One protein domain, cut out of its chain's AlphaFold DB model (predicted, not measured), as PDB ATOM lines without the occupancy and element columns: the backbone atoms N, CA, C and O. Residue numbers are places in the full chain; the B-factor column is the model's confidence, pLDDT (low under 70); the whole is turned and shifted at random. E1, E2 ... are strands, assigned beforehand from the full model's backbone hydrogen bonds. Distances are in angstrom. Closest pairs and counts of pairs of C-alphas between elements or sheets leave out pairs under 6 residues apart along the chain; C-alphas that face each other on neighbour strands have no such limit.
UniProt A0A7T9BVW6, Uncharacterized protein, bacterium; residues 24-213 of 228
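This is residues 24 to 213 of the 228 residues of an uncharacterized protein of bacterium (UniProt A0A7T9BVW6). The chain is wound as a three-sided solenoid of stacked turns, E3 E4 E5, E6 E7 E8, E9 E10 E11 and E12 E13 E14, whose strands line up into three walls. Ahead of these turns E1 and E2 begin two of the walls; after them E15 folds back beside E14 as a hairpin, and E16 closes the edge of the third wall beside E13. The printed part has 190 residues, no named helix and 16 named strands, E1 to E16 in order; the class is all strand, with 87 residues, under half, in named elements. The sheet E1 E3 E6 E9 E12 is parallel, while E2 E5 E8 E11 E14 E15 and E4 E7 E10 E13 E16 are mixed. The whole is compact, with a radius of gyration of the C-alphas of 15.9 A and spans of 46 by 36 by 35 A.

Start at residues 37 to 40 (E1), parallel to residues 61 to 65 (E3), with N 38 and O 62 at 2.8 A. Residues 90 to 95 (E6), 119 to 124 (E9) and 155 to 160 (E12) continue this sheet, all parallel; look at N 63 and O 92, N 93 and O 121, and N 122 and O 157, each 2.8 A. The second sheet runs from residues 49 to 56 (E2) through 79 to 85 (E5), 110 to 115 (E8) and 142 to 149 (E11) to 176 to 183 (E14), all parallel; N 54 and O 82, N 83 and O 113, N 114 and O 145, and N 178 and O 144 are each 2.8 A apart. Residues 188 to 193 (E15) form a hairpin with E14, antiparallel, with N 192 and O 179 at 2.8 A. These two sheets make a sandwich, two sheets face to face, their best planes 27 degrees apart; the closest C-alphas of E5 and E9 are those of Ala 85 and Asn 119, 5.9 A. The third sheet holds residues 69 to 72 (E4), 99 to 102 (E7), 130 to 132 (E10) and 169 to 171 (E13), parallel, then residues 210 to 212 (E16), antiparallel to E13; see N 71 and O 100, N 101 and O 131, and N 132 and O 170, each 2.8 A, and N 171 and O 210, 2.9 A.

Find C-alpha 37 at (51.794, 42.376, -29.585), where E1 begins. E2 measures 21.1 A, E11 21.3 A and E14 22.4 A; E14 starts at C-alpha 176, (37.423, 27.264, -47.103). E16 ends at C-alpha 212, (29.501, 28.344, -37.119).

The farthest C-alphas, of Gln 165 and Ile 185, are 48.3 A apart. The printed part has no cut; E15 to E16 is the long link, 16 residues. Confidence is under 70 at residue 50, residues 162 to 167 and 183 to 213.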
ATOM      1  N   VAL A  24      51.967  48.498 -34.191       94.06
ATOM      2  CA  VAL A  24      50.690  49.058 -34.632       94.06
ATOM      3  C   VAL A  24      50.581  48.958 -36.146       94.06
ATOM      4  O   VAL A  24      51.347  49.572 -36.878       94.06
ATOM      5  N   TRP A  25      49.575  48.231 -36.614       93.88
ATOM      6  CA  TRP A  25      49.154  48.193 -38.008       93.88
ATOM      7  C   TRP A  25      48.196  49.357 -38.274       93.88
ATOM      8  O   TRP A  25      46.985  49.269 -38.062       93.88
ATOM      9  N   ASN A  26      48.762  50.492 -38.673       85.69
ATOM     10  CA  ASN A  26      48.056  51.740 -38.977       85.69
ATOM     11  C   ASN A  26      48.143  52.150 -40.457       85.69
ATOM     12  O   ASN A  26      47.326  52.964 -40.892       85.69
ATOM     13  N   GLU A  27      49.113  51.615 -41.195       74.75
ATOM     14  CA  GLU A  27      49.340  51.867 -42.617       74.75
ATOM     15  C   GLU A  27      48.495  50.941 -43.504       74.75
ATOM     16  O   GLU A  27      47.911  49.968 -43.036       74.75
ATOM     17  N   ASN A  28      48.445  51.222 -44.809       81.12
ATOM     18  CA  ASN A  28      47.692  50.410 -45.772       81.12
ATOM     19  C   ASN A  28      48.281  48.998 -45.972       81.12
ATOM     20  O   ASN A  28      47.678  48.198 -46.686       81.12
ATOM     21  N   GLN A  29      49.436  48.684 -45.374       86.25
ATOM     22  CA  GLN A  29      50.116  47.402 -45.516       86.25
ATOM     23  C   GLN A  29      50.603  46.853 -44.169       86.25
ATOM     24  O   GLN A  29      51.220  47.564 -43.381       86.25
ATOM     25  N   ALA A  30      50.331  45.573 -43.921       90.69
ATOM     26  CA  ALA A  30      50.710  44.877 -42.703       90.69
ATOM     27  C   ALA A  30      52.205  44.536 -42.712       90.69
ATOM     28  O   ALA A  30      52.753  44.118 -43.737       90.69
ATOM     29  N   SER A  31      52.847  44.688 -41.557       91.88
ATOM     30  CA  SER A  31      54.256  44.364 -41.339       91.88
ATOM     31  C   SER A  31      54.410  43.138 -40.447       91.88
ATOM     32  O   SER A  31      53.539  42.843 -39.624       91.88
ATOM     33  N   ASP A  32      55.538  42.451 -40.587       94.06
ATOM     34  CA  ASP A  32      55.848  41.280 -39.772       94.06
ATOM     35  C   ASP A  32      56.001  41.644 -38.289       94.06
ATOM     36  O   ASP A  32      56.502  42.716 -37.944       94.06
ATOM     37  N   SER A  33      55.586  40.726 -37.418       94.00
ATOM     38  CA  SER A  33      55.737  40.783 -35.966       94.00
ATOM     39  C   SER A  33      56.414  39.513 -35.463       94.00
ATOM     40  O   SER A  33      55.965  38.401 -35.760       94.00
ATOM     41  N   VAL A  34      57.470  39.672 -34.661       95.50
ATOM     42  CA  VAL A  34      58.118  38.580 -33.929       95.50
ATOM     43  C   VAL A  34      58.212  38.996 -32.472       95.50
ATOM     44  O   VAL A  34      58.913  39.949 -32.155       95.50
ATOM     45  N   ASN A  35      57.538  38.259 -31.588       95.12
ATOM     46  CA  ASN A  35      57.482  38.512 -30.143       95.12
ATOM     47  C   ASN A  35      56.810  39.831 -29.724       95.12
ATOM     48  O   ASN A  35      56.856  40.201 -28.545       95.12
ATOM     49  N   ASP A  36      56.147  40.508 -30.660       95.94
ATOM     50  CA  ASP A  36      55.428  41.749 -30.409       95.94
ATOM     51  C   ASP A  36      53.917  41.513 -30.397       95.94
ATOM     52  O   ASP A  36      53.356  40.769 -31.210       95.94
ATOM     53  N   ASN A  37      53.235  42.206 -29.488       97.00
ATOM     54  CA  ASN A  37      51.794  42.376 -29.585       97.00
ATOM     55  C   ASN A  37      51.468  43.148 -30.868       97.00
ATOM     56  O   ASN A  37      52.208  44.045 -31.261       97.00
ATOM     57  N   VAL A  38      50.335  42.849 -31.491       96.94
ATOM     58  CA  VAL A  38      49.874  43.536 -32.700       96.94
ATOM     59  C   VAL A  38      48.572  44.267 -32.397       96.94
ATOM     60  O   VAL A  38      47.635  43.691 -31.844       96.94
ATOM     61  N   GLN A  39      48.485  45.536 -32.777       96.88
ATOM     62  CA  GLN A  39      47.248  46.310 -32.714       96.88
ATOM     63  C   GLN A  39      46.838  46.743 -34.122       96.88
ATOM     64  O   GLN A  39      47.559  47.494 -34.777       96.88
ATOM     65  N   ILE A  40      45.675  46.284 -34.587       96.19
ATOM     66  CA  ILE A  40      45.134  46.621 -35.908       96.19
ATOM     67  C   ILE A  40      44.234  47.849 -35.776       96.19
ATOM     68  O   ILE A  40      43.180  47.802 -35.137       96.19
ATOM     69  N   ASN A  41      44.663  48.963 -36.372       94.62
ATOM     70  CA  ASN A  41      43.997  50.258 -36.215       94.62
ATOM     71  C   ASN A  41      43.137  50.668 -37.407       94.62
ATOM     72  O   ASN A  41      42.222  51.475 -37.244       94.62
ATOM     73  N   ASN A  42      43.436  50.148 -38.593       94.06
ATOM     74  CA  ASN A  42      42.773  50.479 -39.847       94.06
ATOM     75  C   ASN A  42      42.601  49.224 -40.702       94.06
ATOM     76  O   ASN A  42      43.192  48.182 -40.417       94.06
ATOM     77  N   ASP A  43      41.804  49.357 -41.760       94.44
ATOM     78  CA  ASP A  43      41.800  48.377 -42.837       94.44
ATOM     79  C   ASP A  43      43.203  48.278 -43.434       94.44
ATOM     80  O   ASP A  43      43.872  49.296 -43.633       94.44
ATOM     81  N   ILE A  44      43.650  47.056 -43.711       94.06
ATOM     82  CA  ILE A  44      45.042  46.805 -44.071       94.06
ATOM     83  C   ILE A  44      45.174  45.713 -45.121       94.06
ATOM     84  O   ILE A  44      44.385  44.769 -45.152       94.06
ATOM     85  N   GLN A  45      46.180  45.828 -45.983       93.88
ATOM     86  CA  GLN A  45      46.539  44.785 -46.932       93.88
ATOM     87  C   GLN A  45      47.696  43.947 -46.406       93.88
ATOM     88  O   GLN A  45      48.714  44.454 -45.942       93.88
ATOM     89  N   VAL A  46      47.563  42.637 -46.526       94.38
ATOM     90  CA  VAL A  46      48.662  41.699 -46.326       94.38
ATOM     91  C   VAL A  46      49.710  41.913 -47.427       94.38
ATOM     92  O   VAL A  46      49.381  42.288 -48.558       94.38
ATOM     93  N   GLY A  47      50.987  41.701 -47.107       89.81
ATOM     94  CA  GLY A  47      52.079  41.810 -48.074       89.81
ATOM     95  C   GLY A  47      51.911  40.861 -49.268       89.81
ATOM     96  O   GLY A  47      51.307  39.790 -49.165       89.81
ATOM     97  N   LEU A  48      52.440  41.263 -50.426       88.31
ATOM     98  CA  LEU A  48      52.483  40.418 -51.620       88.31
ATOM     99  C   LEU A  48      53.477  39.262 -51.413       88.31
ATOM    100  O   LEU A  48      54.608  39.490 -50.989       88.31
ATOM    101  N   GLY A  49      53.102  38.036 -51.786       75.69
ATOM    102  CA  GLY A  49      54.023  36.896 -51.775       75.69
ATOM    103  C   GLY A  49      54.165  36.206 -50.413       75.69
ATOM    104  O   GLY A  49      53.162  35.919 -49.756       75.69
ATOM    105  N   SER A  50      55.404  35.838 -50.048       59.22
ATOM    106  CA  SER A  50      55.721  34.985 -48.891       59.22
ATOM    107  C   SER A  50      55.447  35.695 -47.566       59.22
ATOM    108  O   SER A  50      56.320  36.343 -47.003       59.22
ATOM    109  N   SER A  51      54.196  35.529 -47.147       74.50
ATOM    110  CA  SER A  51      53.559  35.736 -45.854       74.50
ATOM    111  C   SER A  51      53.976  36.933 -45.010       74.50
ATOM    112  O   SER A  51      55.056  36.916 -44.438       74.50
ATOM    113  N   THR A  52      53.047  37.862 -44.775       93.25
ATOM    114  CA  THR A  52      53.111  38.673 -43.552       93.25
ATOM    115  C   THR A  52      53.028  37.731 -42.350       93.25
ATOM    116  O   THR A  52      52.146  36.866 -42.311       93.25
ATOM    117  N   VAL A  53      53.932  37.871 -41.386       95.50
ATOM    118  CA  VAL A  53      54.078  36.945 -40.255       95.50
ATOM    119  C   VAL A  53      53.680  37.596 -38.931       95.50
ATOM    120  O   VAL A  53      54.056  38.723 -38.637       95.50
ATOM    121  N   ILE A  54      52.967  36.843 -38.096       97.06
ATOM    122  CA  ILE A  54      52.795  37.093 -36.662       97.06
ATOM    123  C   ILE A  54      53.386  35.884 -35.926       97.06
ATOM    124  O   ILE A  54      52.855  34.782 -36.057       97.06
ATOM    125  N   HIS A  55      54.479  36.059 -35.180       97.31
ATOM    126  CA  HIS A  55      55.258  34.950 -34.617       97.31
ATOM    127  C   HIS A  55      55.501  35.102 -33.110       97.31
ATOM    128  O   HIS A  55      56.240  35.985 -32.676       97.31
ATOM    129  N   ALA A  56      54.926  34.198 -32.313       96.62
ATOM    130  CA  ALA A  56      55.262  34.004 -30.903       96.62
ATOM    131  C   ALA A  56      56.411  32.994 -30.785       96.62
ATOM    132  O   ALA A  56      56.175  31.785 -30.781       96.62
ATOM    133  N   LEU A  57      57.649  33.492 -30.732       95.88
ATOM    134  CA  LEU A  57      58.868  32.677 -30.698       95.88
ATOM    135  C   LEU A  57      59.414  32.493 -29.276       95.88
ATOM    136  O   LEU A  57      59.935  31.430 -28.949       95.88
ATOM    137  N   SER A  58      59.349  33.531 -28.438       94.38
ATOM    138  CA  SER A  58      59.935  33.533 -27.087       94.38
ATOM    139  C   SER A  58      59.032  34.115 -25.998       94.38
ATOM    140  O   SER A  58      59.457  34.230 -24.850       94.38
ATOM    141  N   ASN A  59      57.815  34.523 -26.338       94.62
ATOM    142  CA  ASN A  59      56.809  35.036 -25.414       94.62
ATOM    143  C   ASN A  59      55.407  34.864 -26.005       94.62
ATOM    144  O   ASN A  59      55.232  34.690 -27.211       94.62
ATOM    145  N   ASP A  60      54.407  34.945 -25.132       96.44
ATOM    146  CA  ASP A  60      53.024  35.060 -25.568       96.44
ATOM    147  C   ASP A  60      52.799  36.424 -26.224       96.44
ATOM    148  O   ASP A  60      53.267  37.452 -25.726       96.44
ATOM    149  N   ILE A  61      52.042  36.429 -27.318       96.88
ATOM    150  CA  ILE A  61      51.664  37.648 -28.030       96.88
ATOM    151  C   ILE A  61      50.147  37.749 -28.127       96.88
ATOM    152  O   ILE A  61      49.418  36.755 -28.226       96.88
ATOM    153  N   SER A  62      49.665  38.982 -28.134       97.50
ATOM    154  CA  SER A  62      48.262  39.305 -28.340       97.50
ATOM    155  C   SER A  62      48.076  40.122 -29.611       97.50
ATOM    156  O   SER A  62      48.869  41.008 -29.919       97.50
ATOM    157  N   VAL A  63      47.013  39.820 -30.348       97.94
ATOM    158  CA  VAL A  63      46.519  40.627 -31.463       97.94
ATOM    159  C   VAL A  63      45.215  41.267 -31.007       97.94
ATOM    160  O   VAL A  63      44.333  40.572 -30.505       97.94
ATOM    161  N   SER A  64      45.097  42.582 -31.152       97.19
ATOM    162  CA  SER A  64      43.938  43.364 -30.713       97.19
ATOM    163  C   SER A  64      43.477  44.334 -31.796       97.19
ATOM    164  O   SER A  64      44.234  44.674 -32.708       97.19
ATOM    165  N   LEU A  65      42.226  44.779 -31.699       96.69
ATOM    166  CA  LEU A  65      41.595  45.665 -32.672       96.69
ATOM    167  C   LEU A  65      41.296  47.010 -32.021       96.69
ATOM    168  O   LEU A  65      40.760  47.073 -30.916       96.69
ATOM    169  N   PHE A  66      41.584  48.113 -32.704       94.31
ATOM    170  CA  PHE A  66      41.196  49.437 -32.208       94.31
ATOM    171  C   PHE A  66      39.768  49.825 -32.602       94.31
ATOM    172  O   PHE A  66      39.088  50.525 -31.857       94.31
ATOM    173  N   LYS A  67      39.310  49.358 -33.763       95.00
ATOM    174  CA  LYS A  67      37.982  49.602 -34.337       95.00
ATOM    175  C   LYS A  67      37.550  48.384 -35.164       95.00
ATOM    176  O   LYS A  67      38.315  47.425 -35.254       95.00
ATOM    177  N   ASP A  68      36.366  48.432 -35.766       96.38
ATOM    178  CA  ASP A  68      35.993  47.458 -36.795       96.38
ATOM    179  C   ASP A  68      36.964  47.582 -37.978       96.38
ATOM    180  O   ASP A  68      37.231  48.695 -38.448       96.38
ATOM    181  N   VAL A  69      37.527  46.462 -38.429       96.25
ATOM    182  CA  VAL A  69      38.587  46.455 -39.447       96.25
ATOM    183  C   VAL A  69      38.447  45.298 -40.426       96.25
ATOM    184  O   VAL A  69      37.971  44.207 -40.097       96.25
ATOM    185  N   THR A  70      38.940  45.533 -41.640       96.12
ATOM    186  CA  THR A  70      39.085  44.516 -42.677       96.12
ATOM    187  C   THR A  70      40.549  44.308 -43.058       96.12
ATOM    188  O   THR A  70      41.264  45.246 -43.403       96.12
ATOM    189  N   VAL A  71      40.991  43.054 -43.034       96.31
ATOM    190  CA  VAL A  71      42.312  42.622 -43.497       96.31
ATOM    191  C   VAL A  71      42.158  41.985 -44.875       96.31
ATOM    192  O   VAL A  71      41.558  40.917 -45.018       96.31
ATOM    193  N   TYR A  72      42.696  42.636 -45.898       95.06
ATOM    194  CA  TYR A  72      42.611  42.190 -47.285       95.06
ATOM    195  C   TYR A  72      43.873  41.453 -47.727       95.06
ATOM    196  O   TYR A  72      44.986  41.763 -47.304       95.06
ATOM    197  N   GLY A  73      43.707  40.525 -48.661       95.06
ATOM    198  CA  GLY A  73      44.802  40.072 -49.503       95.06
ATOM    199  C   GLY A  73      45.333  41.203 -50.386       95.06
ATOM    200  O   GLY A  73      44.620  42.153 -50.707       95.06
ATOM    201  N   ASN A  74      46.592  41.088 -50.790       94.12
ATOM    202  CA  ASN A  74      47.254  42.065 -51.641       94.12
ATOM    203  C   ASN A  74      46.625  42.128 -53.041       94.12
ATOM    204  O   ASN A  74      46.579  41.124 -53.743       94.12
ATOM    205  N   ASP A  75      46.212  43.308 -53.498       93.12
ATOM    206  CA  ASP A  75      45.548  43.458 -54.802       93.12
ATOM    207  C   ASP A  75      46.450  43.150 -56.014       93.12
ATOM    208  O   ASP A  75      45.942  42.903 -57.108       93.12
ATOM    209  N   ALA A  76      47.772  43.072 -55.824       91.31
ATOM    210  CA  ALA A  76      48.709  42.654 -56.864       91.31
ATOM    211  C   ALA A  76      48.830  41.125 -57.028       91.31
ATOM    212  O   ALA A  76      49.442  40.676 -57.999       91.31
ATOM    213  N   GLY A  77      48.263  40.305 -56.131       91.06
ATOM    214  CA  GLY A  77      48.282  38.851 -56.292       91.06
ATOM    215  C   GLY A  77      48.114  38.040 -55.009       91.06
ATOM    216  O   GLY A  77      47.548  38.475 -54.010       91.06
ATOM    217  N   GLN A  78      48.606  36.800 -55.042       91.69
ATOM    218  CA  GLN A  78      48.494  35.901 -53.900       91.69
ATOM    219  C   GLN A  78      49.252  36.452 -52.685       91.69
ATOM    220  O   GLN A  78      50.385  36.924 -52.782       91.69
ATOM    221  N   SER A  79      48.605  36.358 -51.530       94.62
ATOM    222  CA  SER A  79      49.117  36.828 -50.246       94.62
ATOM    223  C   SER A  79      48.710  35.861 -49.143       94.62
ATOM    224  O   SER A  79      47.714  35.133 -49.255       94.62
ATOM    225  N   ALA A  80      49.510  35.838 -48.084       95.19
ATOM    226  CA  ALA A  80      49.279  34.995 -46.928       95.19
ATOM    227  C   ALA A  80      49.531  35.773 -45.634       95.19
ATOM    228  O   ALA A  80      50.494  36.525 -45.533       95.19
ATOM    229  N   LEU A  81      48.674  35.581 -44.641       96.62
ATOM    230  CA  LEU A  81      48.944  35.939 -43.258       96.62
ATOM    231  C   LEU A  81      49.315  34.651 -42.529       96.62
ATOM    232  O   LEU A  81      48.477  33.759 -42.401       96.62
ATOM    233  N   THR A  82      50.555  34.537 -42.071       96.25
ATOM    234  CA  THR A  82      51.022  33.364 -41.328       96.25
ATOM    235  C   THR A  82      51.106  33.696 -39.847       96.25
ATOM    236  O   THR A  82      51.809  34.617 -39.443       96.25
ATOM    237  N   ILE A  83      50.404  32.921 -39.030       97.25
ATOM    238  CA  ILE A  83      50.407  33.014 -37.575       97.25
ATOM    239  C   ILE A  83      51.168  31.800 -37.040       97.25
ATOM    240  O   ILE A  83      50.747  30.659 -37.247       97.25
ATOM    241  N   ILE A  84      52.293  32.045 -36.374       96.25
ATOM    242  CA  ILE A  84      53.202  31.018 -35.860       96.25
ATOM    243  C   ILE A  84      53.254  31.111 -34.338       96.25
ATOM    244  O   ILE A  84      53.520  32.179 -33.788       96.25
ATOM    245  N   ALA A  85      53.023  29.990 -33.663       96.25
ATOM    246  CA  ALA A  85      53.223  29.866 -32.224       96.25
ATOM    247  C   ALA A  85      54.225  28.746 -31.949       96.25
ATOM    248  O   ALA A  85      53.942  27.590 -32.261       96.25
ATOM    249  N   GLU A  86      55.368  29.055 -31.347       95.50
ATOM    250  CA  GLU A  86      56.322  28.043 -30.894       95.50
ATOM    251  C   GLU A  86      55.960  27.547 -29.499       95.50
ATOM    252  O   GLU A  86      55.499  28.315 -28.662       95.50
ATOM    253  N   TYR A  87      56.155  26.259 -29.219       90.38
ATOM    254  CA  TYR A  87      55.908  25.731 -27.874       90.38
ATOM    255  C   TYR A  87      56.902  26.350 -26.865       90.38
ATOM    256  O   TYR A  87      58.102  26.352 -27.148       90.38
ATOM    257  N   PRO A  88      56.465  26.822 -25.675       95.00
ATOM    258  CA  PRO A  88      55.125  26.710 -25.078       95.00
ATOM    259  C   PRO A  88      54.210  27.932 -25.291       95.00
ATOM    260  O   PRO A  88      53.168  28.033 -24.644       95.00
ATOM    261  N   TYR A  89      54.600  28.865 -26.152       95.88
ATOM    262  CA  TYR A  89      53.981  30.174 -26.297       95.88
ATOM    263  C   TYR A  89      52.644  30.146 -27.040       95.88
ATOM    264  O   TYR A  89      52.250  29.178 -27.706       95.88
ATOM    265  N   THR A  90      51.922  31.250 -26.885       95.88
ATOM    266  CA  THR A  90      50.564  31.429 -27.379       95.88
ATOM    267  C   THR A  90      50.429  32.716 -28.183       95.88
ATOM    268  O   THR A  90      50.823  33.789 -27.734       95.88
ATOM    269  N   VAL A  91      49.764  32.628 -29.335       98.00
ATOM    270  CA  VAL A  91      49.178  33.787 -30.019       98.00
ATOM    271  C   VAL A  91      47.708  33.877 -29.635       98.00
ATOM    272  O   VAL A  91      46.938  32.957 -29.917       98.00
ATOM    273  N   THR A  92      47.287  34.973 -29.008       97.00
ATOM    274  CA  THR A  92      45.867  35.218 -28.714       97.00
ATOM    275  C   THR A  92      45.332  36.357 -29.567       97.00
ATOM    276  O   THR A  92      45.775  37.490 -29.423       97.00
ATOM    277  N   ILE A  93      44.352  36.084 -30.422       97.75
ATOM    278  CA  ILE A  93      43.667  37.104 -31.218       97.75
ATOM    279  C   ILE A  93      42.351  37.465 -30.534       97.75
ATOM    280  O   ILE A  93      41.429  36.650 -30.478       97.75
ATOM    281  N   TYR A  94      42.284  38.684 -30.007       95.81
ATOM    282  CA  TYR A  94      41.110  39.256 -29.362       95.81
ATOM    283  C   TYR A  94      40.273  40.022 -30.385       95.81
ATOM    284  O   TYR A  94      40.691  41.051 -30.912       95.81
ATOM    285  N   VAL A  95      39.078  39.506 -30.647       94.44
ATOM    286  CA  VAL A  95      38.071  40.079 -31.538       94.44
ATOM    287  C   VAL A  95      36.978  40.676 -30.652       94.44
ATOM    288  O   VAL A  95      35.967  40.038 -30.364       94.44
ATOM    289  N   ASP A  96      37.234  41.883 -30.147       93.56
ATOM    290  CA  ASP A  96      36.293  42.687 -29.352       93.56
ATOM    291  C   ASP A  96      35.446  43.645 -30.214       93.56
ATOM    292  O   ASP A  96      34.538  44.313 -29.717       93.56
ATOM    293  N   LYS A  97      35.749  43.682 -31.515       95.19
ATOM    294  CA  LYS A  97      35.149  44.492 -32.585       95.19
ATOM    295  C   LYS A  97      35.054  43.646 -33.851       95.19
ATOM    296  O   LYS A  97      35.671  42.580 -33.908       95.19
ATOM    297  N   ASP A  98      34.299  44.081 -34.853       94.81
ATOM    298  CA  ASP A  98      34.122  43.272 -36.059       94.81
ATOM    299  C   ASP A  98      35.440  43.177 -36.847       94.81
ATOM    300  O   ASP A  98      36.055  44.179 -37.214       94.81
ATOM    301  N   LEU A  99      35.874  41.944 -37.113       96.75
ATOM    302  CA  LEU A  99      37.076  41.636 -37.882       96.75
ATOM    303  C   LEU A  99      36.689  40.843 -39.119       96.75
ATOM    304  O   LEU A  99      36.207  39.713 -39.020       96.75
ATOM    305  N   THR A 100      36.945  41.410 -40.292       96.56
ATOM    306  CA  THR A 100      36.729  40.722 -41.566       96.56
ATOM    307  C   THR A 100      38.058  40.434 -42.248       96.56
ATOM    308  O   THR A 100      38.913  41.300 -42.364       96.56
ATOM    309  N   PHE A 101      38.224  39.220 -42.757       96.94
ATOM    310  CA  PHE A 101      39.292  38.873 -43.683       96.94
ATOM    311  C   PHE A 101      38.729  38.772 -45.098       96.94
ATOM    312  O   PHE A 101      37.678  38.166 -45.305       96.94
ATOM    313  N   GLY A 102      39.426  39.327 -46.084       94.94
ATOM    314  CA  GLY A 102      39.032  39.284 -47.490       94.94
ATOM    315  C   GLY A 102      40.182  38.870 -48.388       94.94
ATOM    316  O   GLY A 102      41.331  39.204 -48.121       94.94
ATOM    317  N   GLY A 103      39.888  38.162 -49.475       94.06
ATOM    318  CA  GLY A 103      40.851  37.974 -50.551       94.06
ATOM    319  C   GLY A 103      41.149  39.280 -51.287       94.06
ATOM    320  O   GLY A 103      40.570  40.340 -51.024       94.06
ATOM    321  N   SER A 104      42.066  39.197 -52.239       93.75
ATOM    322  CA  SER A 104      42.379  40.329 -53.099       93.75
ATOM    323  C   SER A 104      41.332  40.485 -54.202       93.75
ATOM    324  O   SER A 104      40.448  39.634 -54.376       93.75
ATOM    325  N   ILE A 105      41.453  41.546 -54.997       92.38
ATOM    326  CA  ILE A 105      40.733  41.651 -56.272       92.38
ATOM    327  C   ILE A 105      40.997  40.440 -57.189       92.38
ATOM    328  O   ILE A 105      41.936  39.666 -56.989       92.38
ATOM    329  N   ASN A 106      40.162  40.291 -58.220       90.06
ATOM    330  CA  ASN A 106      40.219  39.199 -59.202       90.06
ATOM    331  C   ASN A 106      39.965  37.808 -58.598       90.06
ATOM    332  O   ASN A 106      40.426  36.800 -59.131       90.06
ATOM    333  N   ASN A 107      39.195  37.743 -57.508       87.00
ATOM    334  CA  ASN A 107      38.792  36.499 -56.846       87.00
ATOM    335  C   ASN A 107      39.950  35.640 -56.297       87.00
ATOM    336  O   ASN A 107      39.759  34.447 -56.052       87.00
ATOM    337  N   ILE A 108      41.135  36.215 -56.071       92.62
ATOM    338  CA  ILE A 108      42.265  35.471 -55.497       92.62
ATOM    339  C   ILE A 108      42.089  35.416 -53.970       92.62
ATOM    340  O   ILE A 108      41.928  36.457 -53.326       92.62
ATOM    341  N   PRO A 109      42.079  34.219 -53.358       91.62
ATOM    342  CA  PRO A 109      41.830  34.090 -51.931       91.62
ATOM    343  C   PRO A 109      43.027  34.549 -51.093       91.62
ATOM    344  O   PRO A 109      44.176  34.264 -51.435       91.62
ATOM    345  N   LEU A 110      42.748  35.171 -49.946       95.25
ATOM    346  CA  LEU A 110      43.743  35.365 -48.887       95.25
ATOM    347  C   LEU A 110      43.948  34.034 -48.159       95.25
ATOM    348  O   LEU A 110      42.974  33.366 -47.805       95.25
ATOM    349  N   ILE A 111      45.197  33.649 -47.909       94.06
ATOM    350  CA  ILE A 111      45.518  32.484 -47.079       94.06
ATOM    351  C   ILE A 111      45.808  32.962 -45.657       94.06
ATOM    352  O   ILE A 111      46.664  33.816 -45.463       94.06
ATOM    353  N   ILE A 112      45.130  32.401 -44.659       95.88
ATOM    354  CA  ILE A 112      45.473  32.591 -43.244       95.88
ATOM    355  C   ILE A 112      46.029  31.269 -42.739       95.88
ATOM    356  O   ILE A 112      45.277  30.324 -42.504       95.88
ATOM    357  N   ASN A 113      47.347  31.191 -42.625       93.75
ATOM    358  CA  ASN A 113      48.066  29.968 -42.312       93.75
ATOM    359  C   ASN A 113      48.458  29.927 -40.832       93.75
ATOM    360  O   ASN A 113      49.038  30.875 -40.319       93.75
ATOM    361  N   HIS A 114      48.169  28.821 -40.158       93.50
ATOM    362  CA  HIS A 114      48.488  28.594 -38.752       93.50
ATOM    363  C   HIS A 114      49.577  27.529 -38.661       93.50
ATOM    364  O   HIS A 114      49.407  26.444 -39.222       93.50
ATOM    365  N   MET A 115      50.675  27.822 -37.960       92.56
ATOM    366  CA  MET A 115      51.859  26.956 -37.865       92.56
ATOM    367  C   MET A 115      52.468  26.936 -36.452       92.56
ATOM    368  O   MET A 115      52.139  27.772 -35.608       92.56
ATOM    369  N   GLY A 116      53.397  26.002 -36.230       91.38
ATOM    370  CA  GLY A 116      54.212  25.887 -35.015       91.38
ATOM    371  C   GLY A 116      53.717  24.814 -34.037       91.38
ATOM    372  O   GLY A 116      52.784  24.079 -34.340       91.38
ATOM    373  N   GLY A 117      54.367  24.679 -32.878       87.31
ATOM    374  CA  GLY A 117      54.006  23.707 -31.828       87.31
ATOM    375  C   GLY A 117      53.194  24.275 -30.652       87.31
ATOM    376  O   GLY A 117      52.837  23.536 -29.735       87.31
ATOM    377  N   GLY A 118      52.947  25.585 -30.640       90.56
ATOM    378  CA  GLY A 118      52.279  26.325 -29.570       90.56
ATOM    379  C   GLY A 118      50.756  26.408 -29.722       90.56
ATOM    380  O   GLY A 118      50.118  25.610 -30.416       90.56
ATOM    381  N   ASN A 119      50.145  27.387 -29.047       88.88
ATOM    382  CA  ASN A 119      48.697  27.624 -29.098       88.88
ATOM    383  C   ASN A 119      48.362  28.866 -29.933       88.88
ATOM    384  O   ASN A 119      48.996  29.906 -29.792       88.88
ATOM    385  N   ILE A 120      47.304  28.797 -30.738       93.94
ATOM    386  CA  ILE A 120      46.714  29.961 -31.407       93.94
ATOM    387  C   ILE A 120      45.239  30.027 -31.017       93.94
ATOM    388  O   ILE A 120      44.454  29.130 -31.325       93.94
ATOM    389  N   ILE A 121      44.858  31.070 -30.287       91.06
ATOM    390  CA  ILE A 121      43.535  31.189 -29.676       91.06
ATOM    391  C   ILE A 121      42.835  32.421 -30.236       91.06
ATOM    392  O   ILE A 121      43.271  33.543 -30.019       91.06
ATOM    393  N   TRP A 122      41.707  32.210 -30.898       91.75
ATOM    394  CA  TRP A 122      40.793  33.260 -31.323       91.75
ATOM    395  C   TRP A 122      39.720  33.441 -30.251       91.75
ATOM    396  O   TRP A 122      38.992  32.494 -29.940       91.75
ATOM    397  N   ILE A 123      39.619  34.632 -29.674       88.94
ATOM    398  CA  ILE A 123      38.606  34.987 -28.678       88.94
ATOM    399  C   ILE A 123      37.681  36.018 -29.309       88.94
ATOM    400  O   ILE A 123      38.114  37.126 -29.595       88.94
ATOM    401  N   VAL A 124      36.422  35.647 -29.522       88.25
ATOM    402  CA  VAL A 124      35.388  36.541 -30.045       88.25
ATOM    403  C   VAL A 124      34.482  36.950 -28.892       88.25
ATOM    404  O   VAL A 124      33.871  36.094 -28.245       88.25
ATOM    405  N   GLU A 125      34.446  38.247 -28.606       88.00
ATOM    406  CA  GLU A 125      33.609  38.816 -27.552       88.00
ATOM    407  C   GLU A 125      32.138  38.878 -27.982       88.00
ATOM    408  O   GLU A 125      31.808  38.851 -29.167       88.00
ATOM    409  N   ASP A 126      31.246  38.997 -26.997       82.06
ATOM    410  CA  ASP A 126      29.789  38.914 -27.158       82.06
ATOM    411  C   ASP A 126      29.222  39.827 -28.253       82.06
ATOM    412  O   ASP A 126      28.162  39.545 -28.823       82.06
ATOM    413  N   THR A 127      29.890  40.954 -28.514       84.12
ATOM    414  CA  THR A 127      29.420  41.970 -29.450       84.12
ATOM    415  C   THR A 127      30.114  41.991 -30.800       84.12
ATOM    416  O   THR A 127      29.805  42.866 -31.607       84.12
ATOM    417  N   ALA A 128      31.019  41.057 -31.047       88.50
ATOM    418  CA  ALA A 128      31.883  41.077 -32.208       88.50
ATOM    419  C   ALA A 128      31.614  39.897 -33.142       88.50
ATOM    420  O   ALA A 128      31.104  38.847 -32.744       88.50
ATOM    421  N   THR A 129      31.997  40.082 -34.397       88.00
ATOM    422  CA  THR A 129      31.933  39.070 -35.444       88.00
ATOM    423  C   THR A 129      33.313  38.885 -36.055       88.00
ATOM    424  O   THR A 129      33.929  39.836 -36.533       88.00
ATOM    425  N   LEU A 130      33.776  37.641 -36.114       91.31
ATOM    426  CA  LEU A 130      34.926  37.241 -36.915       91.31
ATOM    427  C   LEU A 130      34.438  36.669 -38.247       91.31
ATOM    428  O   LEU A 130      33.778  35.627 -38.285       91.31
ATOM    429  N   SER A 131      34.772  37.325 -39.353       90.88
ATOM    430  CA  SER A 131      34.346  36.903 -40.683       90.88
ATOM    431  C   SER A 131      35.513  36.520 -41.587       90.88
ATOM    432  O   SER A 131      36.451  37.282 -41.791       90.88
ATOM    433  N   PHE A 132      35.420  35.334 -42.179       89.62
ATOM    434  CA  PHE A 132      36.315  34.839 -43.212       89.62
ATOM    435  C   PHE A 132      35.624  34.969 -44.573       89.62
ATOM    436  O   PHE A 132      34.834  34.112 -44.981       89.62
ATOM    437  N   GLY A 133      35.932  36.051 -45.277       86.75
ATOM    438  CA  GLY A 133      35.367  36.461 -46.561       86.75
ATOM    439  C   GLY A 133      34.574  37.768 -46.453       86.75
ATOM    440  O   GLY A 133      33.989  38.084 -45.417       86.75
ATOM    441  N   THR A 134      34.518  38.525 -47.550       86.81
ATOM    442  CA  THR A 134      33.766  39.788 -47.647       86.81
ATOM    443  C   THR A 134      32.462  39.588 -48.427       86.81
ATOM    444  O   THR A 134      32.216  38.527 -49.000       86.81
ATOM    445  N   ASN A 135      31.589  40.601 -48.426       82.06
ATOM    446  CA  ASN A 135      30.410  40.630 -49.309       82.06
ATOM    447  C   ASN A 135      30.730  41.265 -50.678       82.06
ATOM    448  O   ASN A 135      29.832  41.449 -51.497       82.06
ATOM    449  N   GLU A 136      31.987  41.644 -50.920       85.38
ATOM    450  CA  GLU A 136      32.389  42.302 -52.157       85.38
ATOM    451  C   GLU A 136      32.480  41.291 -53.298       85.38
ATOM    452  O   GLU A 136      33.213  40.309 -53.229       85.38
ATOM    453  N   VAL A 137      31.760  41.564 -54.385       79.62
ATOM    454  CA  VAL A 137      31.605  40.632 -55.515       79.62
ATOM    455  C   VAL A 137      32.924  40.345 -56.242       79.62
ATOM    456  O   VAL A 137      33.088  39.262 -56.796       79.62
ATOM    457  N   ASN A 138      33.863  41.296 -56.236       87.56
ATOM    458  CA  ASN A 138      35.106  41.216 -57.010       87.56
ATOM    459  C   ASN A 138      36.318  40.758 -56.186       87.56
ATOM    460  O   ASN A 138      37.443  40.772 -56.698       87.56
ATOM    461  N   ARG A 139      36.106  40.382 -54.919       89.94
ATOM    462  CA  ARG A 139      37.171  39.939 -54.018       89.94
ATOM    463  C   ARG A 139      37.123  38.437 -53.786       89.94
ATOM    464  O   ARG A 139      36.062  37.818 -53.744       89.94
ATOM    465  N   GLY A 140      38.304  37.844 -53.629       88.44
ATOM    466  CA  GLY A 140      38.433  36.440 -53.263       88.44
ATOM    467  C   GLY A 140      37.898  36.149 -51.862       88.44
ATOM    468  O   GLY A 140      37.766  37.038 -51.019       88.44
ATOM    469  N   GLY A 141      37.614  34.873 -51.603       88.81
ATOM    470  CA  GLY A 141      37.319  34.395 -50.253       88.81
ATOM    471  C   GLY A 141      38.581  34.257 -49.400       88.81
ATOM    472  O   GLY A 141      39.639  34.807 -49.709       88.81
ATOM    473  N   VAL A 142      38.484  33.477 -48.327       90.94
ATOM    474  CA  VAL A 142      39.602  33.220 -47.414       90.94
ATOM    475  C   VAL A 142      39.862  31.724 -47.292       90.94
ATOM    476  O   VAL A 142      38.949  30.934 -47.063       90.94
ATOM    477  N   THR A 143      41.122  31.321 -47.415       89.50
ATOM    478  CA  THR A 143      41.575  29.969 -47.079       89.50
ATOM    479  C   THR A 143      42.132  29.986 -45.664       89.50
ATOM    480  O   THR A 143      43.261  30.415 -45.447       89.50
ATOM    481  N   PHE A 144      41.340  29.528 -44.699       89.62
ATOM    482  CA  PHE A 144      41.812  29.283 -43.343       89.62
ATOM    483  C   PHE A 144      42.562  27.956 -43.330       89.62
ATOM    484  O   PHE A 144      41.976  26.912 -43.601       89.62
ATOM    485  N   GLN A 145      43.855  27.981 -43.055       88.69
ATOM    486  CA  GLN A 145      44.724  26.827 -43.193       88.69
ATOM    487  C   GLN A 145      45.444  26.531 -41.883       88.69
ATOM    488  O   GLN A 145      46.017  27.427 -41.268       88.69
ATOM    489  N   ILE A 146      45.433  25.264 -41.479       87.31
ATOM    490  CA  ILE A 146      46.262  24.742 -40.391       87.31
ATOM    491  C   ILE A 146      47.328  23.859 -41.023       87.31
ATOM    492  O   ILE A 146      46.998  22.888 -41.705       87.31
ATOM    493  N   THR A 147      48.594  24.202 -40.812       85.12
ATOM    494  CA  THR A 147      49.726  23.472 -41.378       85.12
ATOM    495  C   THR A 147      50.514  22.802 -40.262       85.12
ATOM    496  O   THR A 147      51.070  23.472 -39.394       85.12
ATOM    497  N   ALA A 148      50.577  21.474 -40.303       82.88
ATOM    498  CA  ALA A 148      51.513  20.703 -39.502       82.88
ATOM    499  C   ALA A 148      52.832  20.569 -40.269       82.88
ATOM    500  O   ALA A 148      52.840  20.192 -41.445       82.88
ATOM    501  N   VAL A 149      53.939  20.883 -39.601       80.94
ATOM    502  CA  VAL A 149      55.292  20.786 -40.153       80.94
ATOM    503  C   VAL A 149      56.036  19.704 -39.393       80.94
ATOM    504  O   VAL A 149      56.220  19.808 -38.180       80.94
ATOM    505  N   GLU A 150      56.466  18.667 -40.109       79.69
ATOM    506  CA  GLU A 150      57.111  17.490 -39.520       79.69
ATOM    507  C   GLU A 150      56.249  16.880 -38.397       79.69
ATOM    508  O   GLU A 150      55.172  16.353 -38.669       79.69
ATOM    509  N   ASN A 151      56.704  16.979 -37.144       73.31
ATOM    510  CA  ASN A 151      56.012  16.484 -35.950       73.31
ATOM    511  C   ASN A 151      55.397  17.615 -35.106       73.31
ATOM    512  O   ASN A 151      55.015  17.392 -33.957       73.31
ATOM    513  N   THR A 152      55.330  18.833 -35.646       79.75
ATOM    514  CA  THR A 152      54.779  20.009 -34.965       79.75
ATOM    515  C   THR A 152      53.450  20.411 -35.592       79.75
ATOM    516  O   THR A 152      53.317  20.489 -36.814       79.75
ATOM    517  N   MET A 153      52.442  20.638 -34.753       80.06
ATOM    518  CA  MET A 153      51.119  21.088 -35.174       80.06
ATOM    519  C   MET A 153      50.590  22.101 -34.159       80.06
ATOM    520  O   MET A 153      50.605  21.803 -32.959       80.06
ATOM    521  N   PRO A 154      50.083  23.261 -34.606       83.31
ATOM    522  CA  PRO A 154      49.609  24.266 -33.676       83.31
ATOM    523  C   PRO A 154      48.265  23.838 -33.094       83.31
ATOM    524  O   PRO A 154      47.395  23.303 -33.788       83.31
ATOM    525  N   SER A 155      48.049  24.137 -31.816       83.31
ATOM    526  CA  SER A 155      46.731  24.007 -31.202       83.31
ATOM    527  C   SER A 155      45.898  25.246 -31.518       83.31
ATOM    528  O   SER A 155      46.037  26.273 -30.856       83.31
ATOM    529  N   VAL A 156      45.027  25.160 -32.525       84.50
ATOM    530  CA  VAL A 156      44.135  26.266 -32.908       84.50
ATOM    531  C   VAL A 156      42.784  26.131 -32.206       84.50
ATOM    532  O   VAL A 156      42.145  25.083 -32.281       84.50
ATOM    533  N   LYS A 157      42.341  27.180 -31.505       80.19
ATOM    534  CA  LYS A 157      41.092  27.191 -30.724       80.19
ATOM    535  C   LYS A 157      40.280  28.443 -31.023       80.19
ATOM    536  O   LYS A 157      40.828  29.538 -31.049       80.19
ATOM    537  N   PHE A 158      38.966  28.284 -31.145       80.44
ATOM    538  CA  PHE A 158      38.012  29.391 -31.156       80.44
ATOM    539  C   PHE A 158      37.234  29.403 -29.844       80.44
ATOM    540  O   PHE A 158      36.741  28.365 -29.406       80.44
ATOM    541  N   LYS A 159      37.124  30.573 -29.220       81.38
ATOM    542  CA  LYS A 159      36.327  30.815 -28.019       81.38
ATOM    543  C   LYS A 159      35.378  31.968 -28.306       81.38
ATOM    544  O   LYS A 159      35.813  33.108 -28.393       81.38
ATOM    545  N   ALA A 160      34.093  31.670 -28.434       76.38
ATOM    546  CA  ALA A 160      33.059  32.695 -28.485       76.38
ATOM    547  C   ALA A 160      32.490  32.898 -27.078       76.38
ATOM    548  O   ALA A 160      32.019  31.938 -26.453       76.38
ATOM    549  N   ARG A 161      32.539  34.131 -26.573       72.69
ATOM    550  CA  ARG A 161      31.745  34.515 -25.406       72.69
ATOM    551  C   ARG A 161      30.296  34.706 -25.891       72.69
ATOM    552  O   ARG A 161      30.046  35.127 -27.020       72.69
ATOM    553  N   ARG A 162      29.334  34.165 -25.140       59.94
ATOM    554  CA  ARG A 162      27.959  33.928 -25.609       59.94
ATOM    555  C   ARG A 162      27.174  35.238 -25.767       59.94
ATOM    556  O   ARG A 162      26.762  35.798 -24.760       59.94
ATOM    557  N   THR A 163      26.661  35.511 -26.971       51.62
ATOM    558  CA  THR A 163      25.266  35.980 -27.111       51.62
ATOM    559  C   THR A 163      24.518  35.251 -28.228       51.62
ATOM    560  O   THR A 163      24.980  35.102 -29.351       51.62
ATOM    561  N   ALA A 164      23.314  34.778 -27.902       53.97
ATOM    562  CA  ALA A 164      22.457  33.946 -28.750       53.97
ATOM    563  C   ALA A 164      21.793  34.690 -29.934       53.97
ATOM    564  O   ALA A 164      20.869  34.154 -30.540       53.97
ATOM    565  N   GLN A 165      22.207  35.927 -30.234       60.56
ATOM    566  CA  GLN A 165      21.509  36.816 -31.173       60.56
ATOM    567  C   GLN A 165      22.253  37.047 -32.491       60.56
ATOM    568  O   GLN A 165      21.624  37.436 -33.472       60.56
ATOM    569  N   ARG A 166      23.564  36.781 -32.546       64.75
ATOM    570  CA  ARG A 166      24.370  36.935 -33.760       64.75
ATOM    571  C   ARG A 166      25.452  35.860 -33.856       64.75
ATOM    572  O   ARG A 166      25.948  35.410 -32.824       64.75
ATOM    573  N   PRO A 167      25.811  35.433 -35.073       67.12
ATOM    574  CA  PRO A 167      26.895  34.485 -35.253       67.12
ATOM    575  C   PRO A 167      28.247  35.115 -34.924       67.12
ATOM    576  O   PRO A 167      28.614  36.126 -35.508       67.12
ATOM    577  N   ALA A 168      29.001  34.490 -34.018       77.94
ATOM    578  CA  ALA A 168      30.322  34.977 -33.623       77.94
ATOM    579  C   ALA A 168      31.380  34.748 -34.715       77.94
ATOM    580  O   ALA A 168      32.301  35.545 -34.865       77.94
ATOM    581  N   ILE A 169      31.275  33.648 -35.477       82.62
ATOM    582  CA  ILE A 169      32.244  33.279 -36.516       82.62
ATOM    583  C   ILE A 169      31.506  32.898 -37.803       82.62
ATOM    584  O   ILE A 169      30.639  32.019 -37.812       82.62
ATOM    585  N   ILE A 170      31.864  33.549 -38.911       81.69
ATOM    586  CA  ILE A 170      31.196  33.397 -40.210       81.69
ATOM    587  C   ILE A 170      32.220  33.064 -41.293       81.69
ATOM    588  O   ILE A 170      33.157  33.827 -41.508       81.69
ATOM    589  N   PHE A 171      31.985  31.994 -42.052       79.88
ATOM    590  CA  PHE A 171      32.698  31.713 -43.298       79.88
ATOM    591  C   PHE A 171      31.785  32.032 -44.488       79.88
ATOM    592  O   PHE A 171      30.735  31.410 -44.679       79.88
ATOM    593  N   LYS A 172      32.167  33.030 -45.287       80.19
ATOM    594  CA  LYS A 172      31.394  33.467 -46.456       80.19
ATOM    595  C   LYS A 172      31.719  32.643 -47.705       80.19
ATOM    596  O   LYS A 172      32.571  31.753 -47.693       80.19
ATOM    597  N   LYS A 173      31.015  32.942 -48.799       71.06
ATOM    598  CA  LYS A 173      31.214  32.321 -50.110       71.06
ATOM    599  C   LYS A 173      32.689  32.366 -50.531       71.06
ATOM    600  O   LYS A 173      33.374  33.358 -50.308       71.06
ATOM    601  N   ASN A 174      33.148  31.298 -51.183       73.88
ATOM    602  CA  ASN A 174      34.526  31.111 -51.655       73.88
ATOM    603  C   ASN A 174      35.588  31.021 -50.542       73.88
ATOM    604  O   ASN A 174      36.776  30.916 -50.855       73.88
ATOM    605  N   SER A 175      35.186  31.027 -49.269       80.06
ATOM    606  CA  SER A 175      36.068  30.703 -48.152       80.06
ATOM    607  C   SER A 175      36.079  29.200 -47.876       80.06
ATOM    608  O   SER A 175      35.084  28.506 -48.089       80.06
ATOM    609  N   LYS A 176      37.214  28.686 -47.406       78.75
ATOM    610  CA  LYS A 176      37.423  27.264 -47.103       78.75
ATOM    611  C   LYS A 176      38.339  27.082 -45.903       78.75
ATOM    612  O   LYS A 176      39.160  27.949 -45.608       78.75
ATOM    613  N   VAL A 177      38.203  25.934 -45.251       81.06
ATOM    614  CA  VAL A 177      39.070  25.496 -44.157       81.06
ATOM    615  C   VAL A 177      39.895  24.311 -44.650       81.06
ATOM    616  O   VAL A 177      39.345  23.328 -45.142       81.06
ATOM    617  N   ASN A 178      41.214  24.414 -44.537       77.19
ATOM    618  CA  ASN A 178      42.172  23.448 -45.052       77.19
ATOM    619  C   ASN A 178      43.092  22.942 -43.944       77.19
ATOM    620  O   ASN A 178      43.463  23.681 -43.030       77.19
ATOM    621  N   TYR A 179      43.533  21.699 -44.104       72.88
ATOM    622  CA  TYR A 179      44.620  21.126 -43.332       72.88
ATOM    623  C   TYR A 179      45.768  20.743 -44.273       72.88
ATOM    624  O   TYR A 179      45.544  20.152 -45.331       72.88
ATOM    625  N   GLN A 180      47.001  21.088 -43.916       78.88
ATOM    626  CA  GLN A 180      48.182  20.772 -44.713       78.88
ATOM    627  C   GLN A 180      49.214  20.033 -43.866       78.88
ATOM    628  O   GLN A 180      49.597  20.487 -42.793       78.88
ATOM    629  N   LEU A 181      49.695  18.908 -44.387       74.75
ATOM    630  CA  LEU A 181      50.861  18.197 -43.877       74.75
ATOM    631  C   LEU A 181      52.067  18.590 -44.728       74.75
ATOM    632  O   LEU A 181      52.092  18.333 -45.936       74.75
ATOM    633  N   GLN A 182      53.064  19.203 -44.102       75.94
ATOM    634  CA  GLN A 182      54.322  19.565 -44.736       75.94
ATOM    635  C   GLN A 182      55.458  18.733 -44.137       75.94
ATOM    636  O   GLN A 182      55.781  18.855 -42.957       75.94
ATOM    637  N   SER A 183      56.074  17.886 -44.963       65.12
ATOM    638  CA  SER A 183      57.254  17.103 -44.592       65.12
ATOM    639  C   SER A 183      58.472  17.580 -45.379       65.12
ATOM    640  O   SER A 183      58.470  17.564 -46.611       65.12
ATOM    641  N   THR A 184      59.523  17.973 -44.664       60.56
ATOM    642  CA  THR A 184      60.849  18.308 -45.212       60.56
ATOM    643  C   THR A 184      61.603  17.067 -45.698       60.56
ATOM    644  O   THR A 184      62.399  17.160 -46.626       60.56
ATOM    645  N   ILE A 185      61.308  15.888 -45.135       56.38
ATOM    646  CA  ILE A 185      61.987  14.618 -45.451       56.38
ATOM    647  C   ILE A 185      61.588  14.089 -46.840       56.38
ATOM    648  O   ILE A 185      62.364  13.385 -47.481       56.38
ATOM    649  N   LEU A 186      60.390  14.433 -47.326       48.09
ATOM    650  CA  LEU A 186      59.837  13.884 -48.571       48.09
ATOM    651  C   LEU A 186      59.611  14.920 -49.681       48.09
ATOM    652  O   LEU A 186      59.128  14.535 -50.742       48.09
ATOM    653  N   ASN A 187      59.904  16.212 -49.462       51.59
ATOM    654  CA  ASN A 187      59.510  17.322 -50.358       51.59
ATOM    655  C   ASN A 187      58.026  17.281 -50.789       51.59
ATOM    656  O   ASN A 187      57.636  17.896 -51.780       51.59
ATOM    657  N   ASN A 188      57.186  16.563 -50.042       50.38
ATOM    658  CA  ASN A 188      55.800  16.316 -50.389       50.38
ATOM    659  C   ASN A 188      54.917  17.147 -49.467       50.38
ATOM    660  O   ASN A 188      54.871  16.931 -48.252       50.38
ATOM    661  N   VAL A 189      54.200  18.094 -50.064       56.38
ATOM    662  CA  VAL A 189      53.121  18.824 -49.403       56.38
ATOM    663  C   VAL A 189      51.829  18.073 -49.676       56.38
ATOM    664  O   VAL A 189      51.350  18.038 -50.808       56.38
ATOM    665  N   THR A 190      51.252  17.469 -48.640       53.50
ATOM    666  CA  THR A 190      49.936  16.834 -48.749       53.50
ATOM    667  C   THR A 190      48.898  17.792 -48.192       53.50
ATOM    668  O   THR A 190      48.847  18.035 -46.988       53.50
ATOM    669  N   THR A 191      48.061  18.347 -49.065       51.72
ATOM    670  CA  THR A 191      46.912  19.154 -48.633       51.72
ATOM    671  C   THR A 191      45.703  18.242 -48.501       51.72
ATOM    672  O   THR A 191      45.281  17.629 -49.480       51.72
ATOM    673  N   GLN A 192      45.136  18.157 -47.304       52.72
ATOM    674  CA  GLN A 192      43.861  17.494 -47.076       52.72
ATOM    675  C   GLN A 192      42.777  18.562 -46.931       52.72
ATOM    676  O   GLN A 192      42.833  19.446 -46.073       52.72
ATOM    677  N   LEU A 193      41.775  18.493 -47.806       44.34
ATOM    678  CA  LEU A 193      40.582  19.312 -47.657       44.34
ATOM    679  C   LEU A 193      39.794  18.771 -46.472       44.34
ATOM    680  O   LEU A 193      39.309  17.641 -46.498       44.34
ATOM    681  N   MET A 194      39.671  19.588 -45.435       44.91
ATOM    682  CA  MET A 194      38.802  19.264 -44.326       44.91
ATOM    683  C   MET A 194      37.386  19.673 -44.706       44.91
ATOM    684  O   MET A 194      37.061  20.856 -44.798       44.91
ATOM    685  N   LEU A 195      36.532  18.682 -44.947       37.91
ATOM    686  CA  LEU A 195      35.100  18.925 -44.994       37.91
ATOM    687  C   LEU A 195      34.665  19.224 -43.561       37.91
ATOM    688  O   LEU A 195      34.715  18.344 -42.704       37.91
ATOM    689  N   LEU A 196      34.292  20.476 -43.286       39.44
ATOM    690  CA  LEU A 196      33.674  20.808 -42.010       39.44
ATOM    691  C   LEU A 196      32.420  19.946 -41.854       39.44
ATOM    692  O   LEU A 196      31.522  20.014 -42.699       39.44
ATOM    693  N   ASP A 197      32.346  19.161 -40.779       34.12
ATOM    694  CA  ASP A 197      31.096  18.508 -40.421       34.12
ATOM    695  C   ASP A 197      30.085  19.593 -40.032       34.12
ATOM    696  O   ASP A 197      30.100  20.174 -38.944       34.12
ATOM    697  N   THR A 198      29.212  19.910 -40.986       37.88
ATOM    698  CA  THR A 198      28.168  20.921 -40.830       37.88
ATOM    699  C   THR A 198      27.092  20.525 -39.815       37.88
ATOM    700  O   THR A 198      26.206  21.334 -39.559       37.88
ATOM    701  N   SER A 199      27.156  19.333 -39.203       33.53
ATOM    702  CA  SER A 199      26.236  18.897 -38.141       33.53
ATOM    703  C   SER A 199      26.281  19.784 -36.884       33.53
ATOM    704  O   SER A 199      25.274  19.918 -36.190       33.53
ATOM    705  N   LEU A 200      27.411  20.458 -36.630       35.69
ATOM    706  CA  LEU A 200      27.585  21.445 -35.551       35.69
ATOM    707  C   LEU A 200      27.256  22.889 -35.983       35.69
ATOM    708  O   LEU A 200      27.265  23.805 -35.161       35.69
ATOM    709  N   CYS A 201      26.956  23.107 -37.264       37.81
ATOM    710  CA  CYS A 201      26.651  24.414 -37.837       37.81
ATOM    711  C   CYS A 201      25.136  24.544 -38.027       37.81
ATOM    712  O   CYS A 201      24.534  23.818 -38.819       37.81
ATOM    713  N   GLN A 202      24.489  25.494 -37.349       37.69
ATOM    714  CA  GLN A 202      23.116  25.841 -37.718       37.69
ATOM    715  C   GLN A 202      23.144  26.544 -39.079       37.69
ATOM    716  O   GLN A 202      23.621  27.672 -39.192       37.69
ATOM    717  N   ARG A 203      22.630  25.878 -40.120       37.69
ATOM    718  CA  ARG A 203      22.325  26.532 -41.397       37.69
ATOM    719  C   ARG A 203      21.264  27.601 -41.138       37.69
ATOM    720  O   ARG A 203      20.100  27.275 -40.927       37.69
ATOM    721  N   ILE A 204      21.660  28.869 -41.149       40.66
ATOM    722  CA  ILE A 204      20.714  29.962 -41.372       40.66
ATOM    723  C   ILE A 204      20.396  29.921 -42.869       40.66
ATOM    724  O   ILE A 204      21.306  29.742 -43.676       40.66
ATOM    725  N   ASN A 205      19.111  29.991 -43.229       34.53
ATOM    726  CA  ASN A 205      18.602  29.906 -44.603       34.53
ATOM    727  C   ASN A 205      19.014  31.128 -45.452       34.53
ATOM    728  O   ASN A 205      18.160  31.844 -45.967       34.53
ATOM    729  N   GLU A 206      20.314  31.366 -45.612       38.19
ATOM    730  CA  GLU A 206      20.862  32.303 -46.582       38.19
ATOM    731  C   GLU A 206      21.728  31.560 -47.612       38.19
ATOM    732  O   GLU A 206      22.476  30.647 -47.252       38.19
ATOM    733  N   PRO A 207      21.650  31.900 -48.911       32.91
ATOM    734  CA  PRO A 207      22.014  30.965 -49.979       32.91
ATOM    735  C   PRO A 207      23.523  30.739 -50.197       32.91
ATOM    736  O   PRO A 207      23.890  30.143 -51.208       32.91
ATOM    737  N   SER A 208      24.425  31.228 -49.334       42.62
ATOM    738  CA  SER A 208      25.875  31.153 -49.612       42.62
ATOM    739  C   SER A 208      26.842  31.287 -48.421       42.62
ATOM    740  O   SER A 208      28.041  31.468 -48.637       42.62
ATOM    741  N   THR A 209      26.371  31.182 -47.176       37.19
ATOM    742  CA  THR A 209      27.201  31.380 -45.970       37.19
ATOM    743  C   THR A 209      27.190  30.157 -45.058       37.19
ATOM    744  O   THR A 209      26.125  29.661 -44.691       37.19
ATOM    745  N   HIS A 210      28.372  29.700 -44.639       46.81
ATOM    746  CA  HIS A 210      28.516  28.713 -43.572       46.81
ATOM    747  C   HIS A 210      28.725  29.449 -42.248       46.81
ATOM    748  O   HIS A 210      29.751  30.087 -42.014       46.81
ATOM    749  N   VAL A 211      27.715  29.385 -41.386       46.88
ATOM    750  CA  VAL A 211      27.723  30.024 -40.069       46.88
ATOM    751  C   VAL A 211      28.070  28.978 -39.016       46.88
ATOM    752  O   VAL A 211      27.382  27.959 -38.917       46.88
ATOM    753  N   ILE A 212      29.117  29.224 -38.225       49.59
ATOM    754  CA  ILE A 212      29.501  28.344 -37.119       49.59
ATOM    755  C   ILE A 212      29.131  29.035 -35.809       49.59
ATOM    756  O   ILE A 212      29.758  30.010 -35.400       49.59
ATOM    757  N   ASN A 213      28.112  28.501 -35.138       44.22
ATOM    758  CA  ASN A 213      27.680  28.973 -33.828       44.22
ATOM    759  C   ASN A 213      28.206  28.015 -32.752       44.22
ATOM    760  O   ASN A 213      27.663  26.929 -32.564       44.22
TER     761      ASN A 213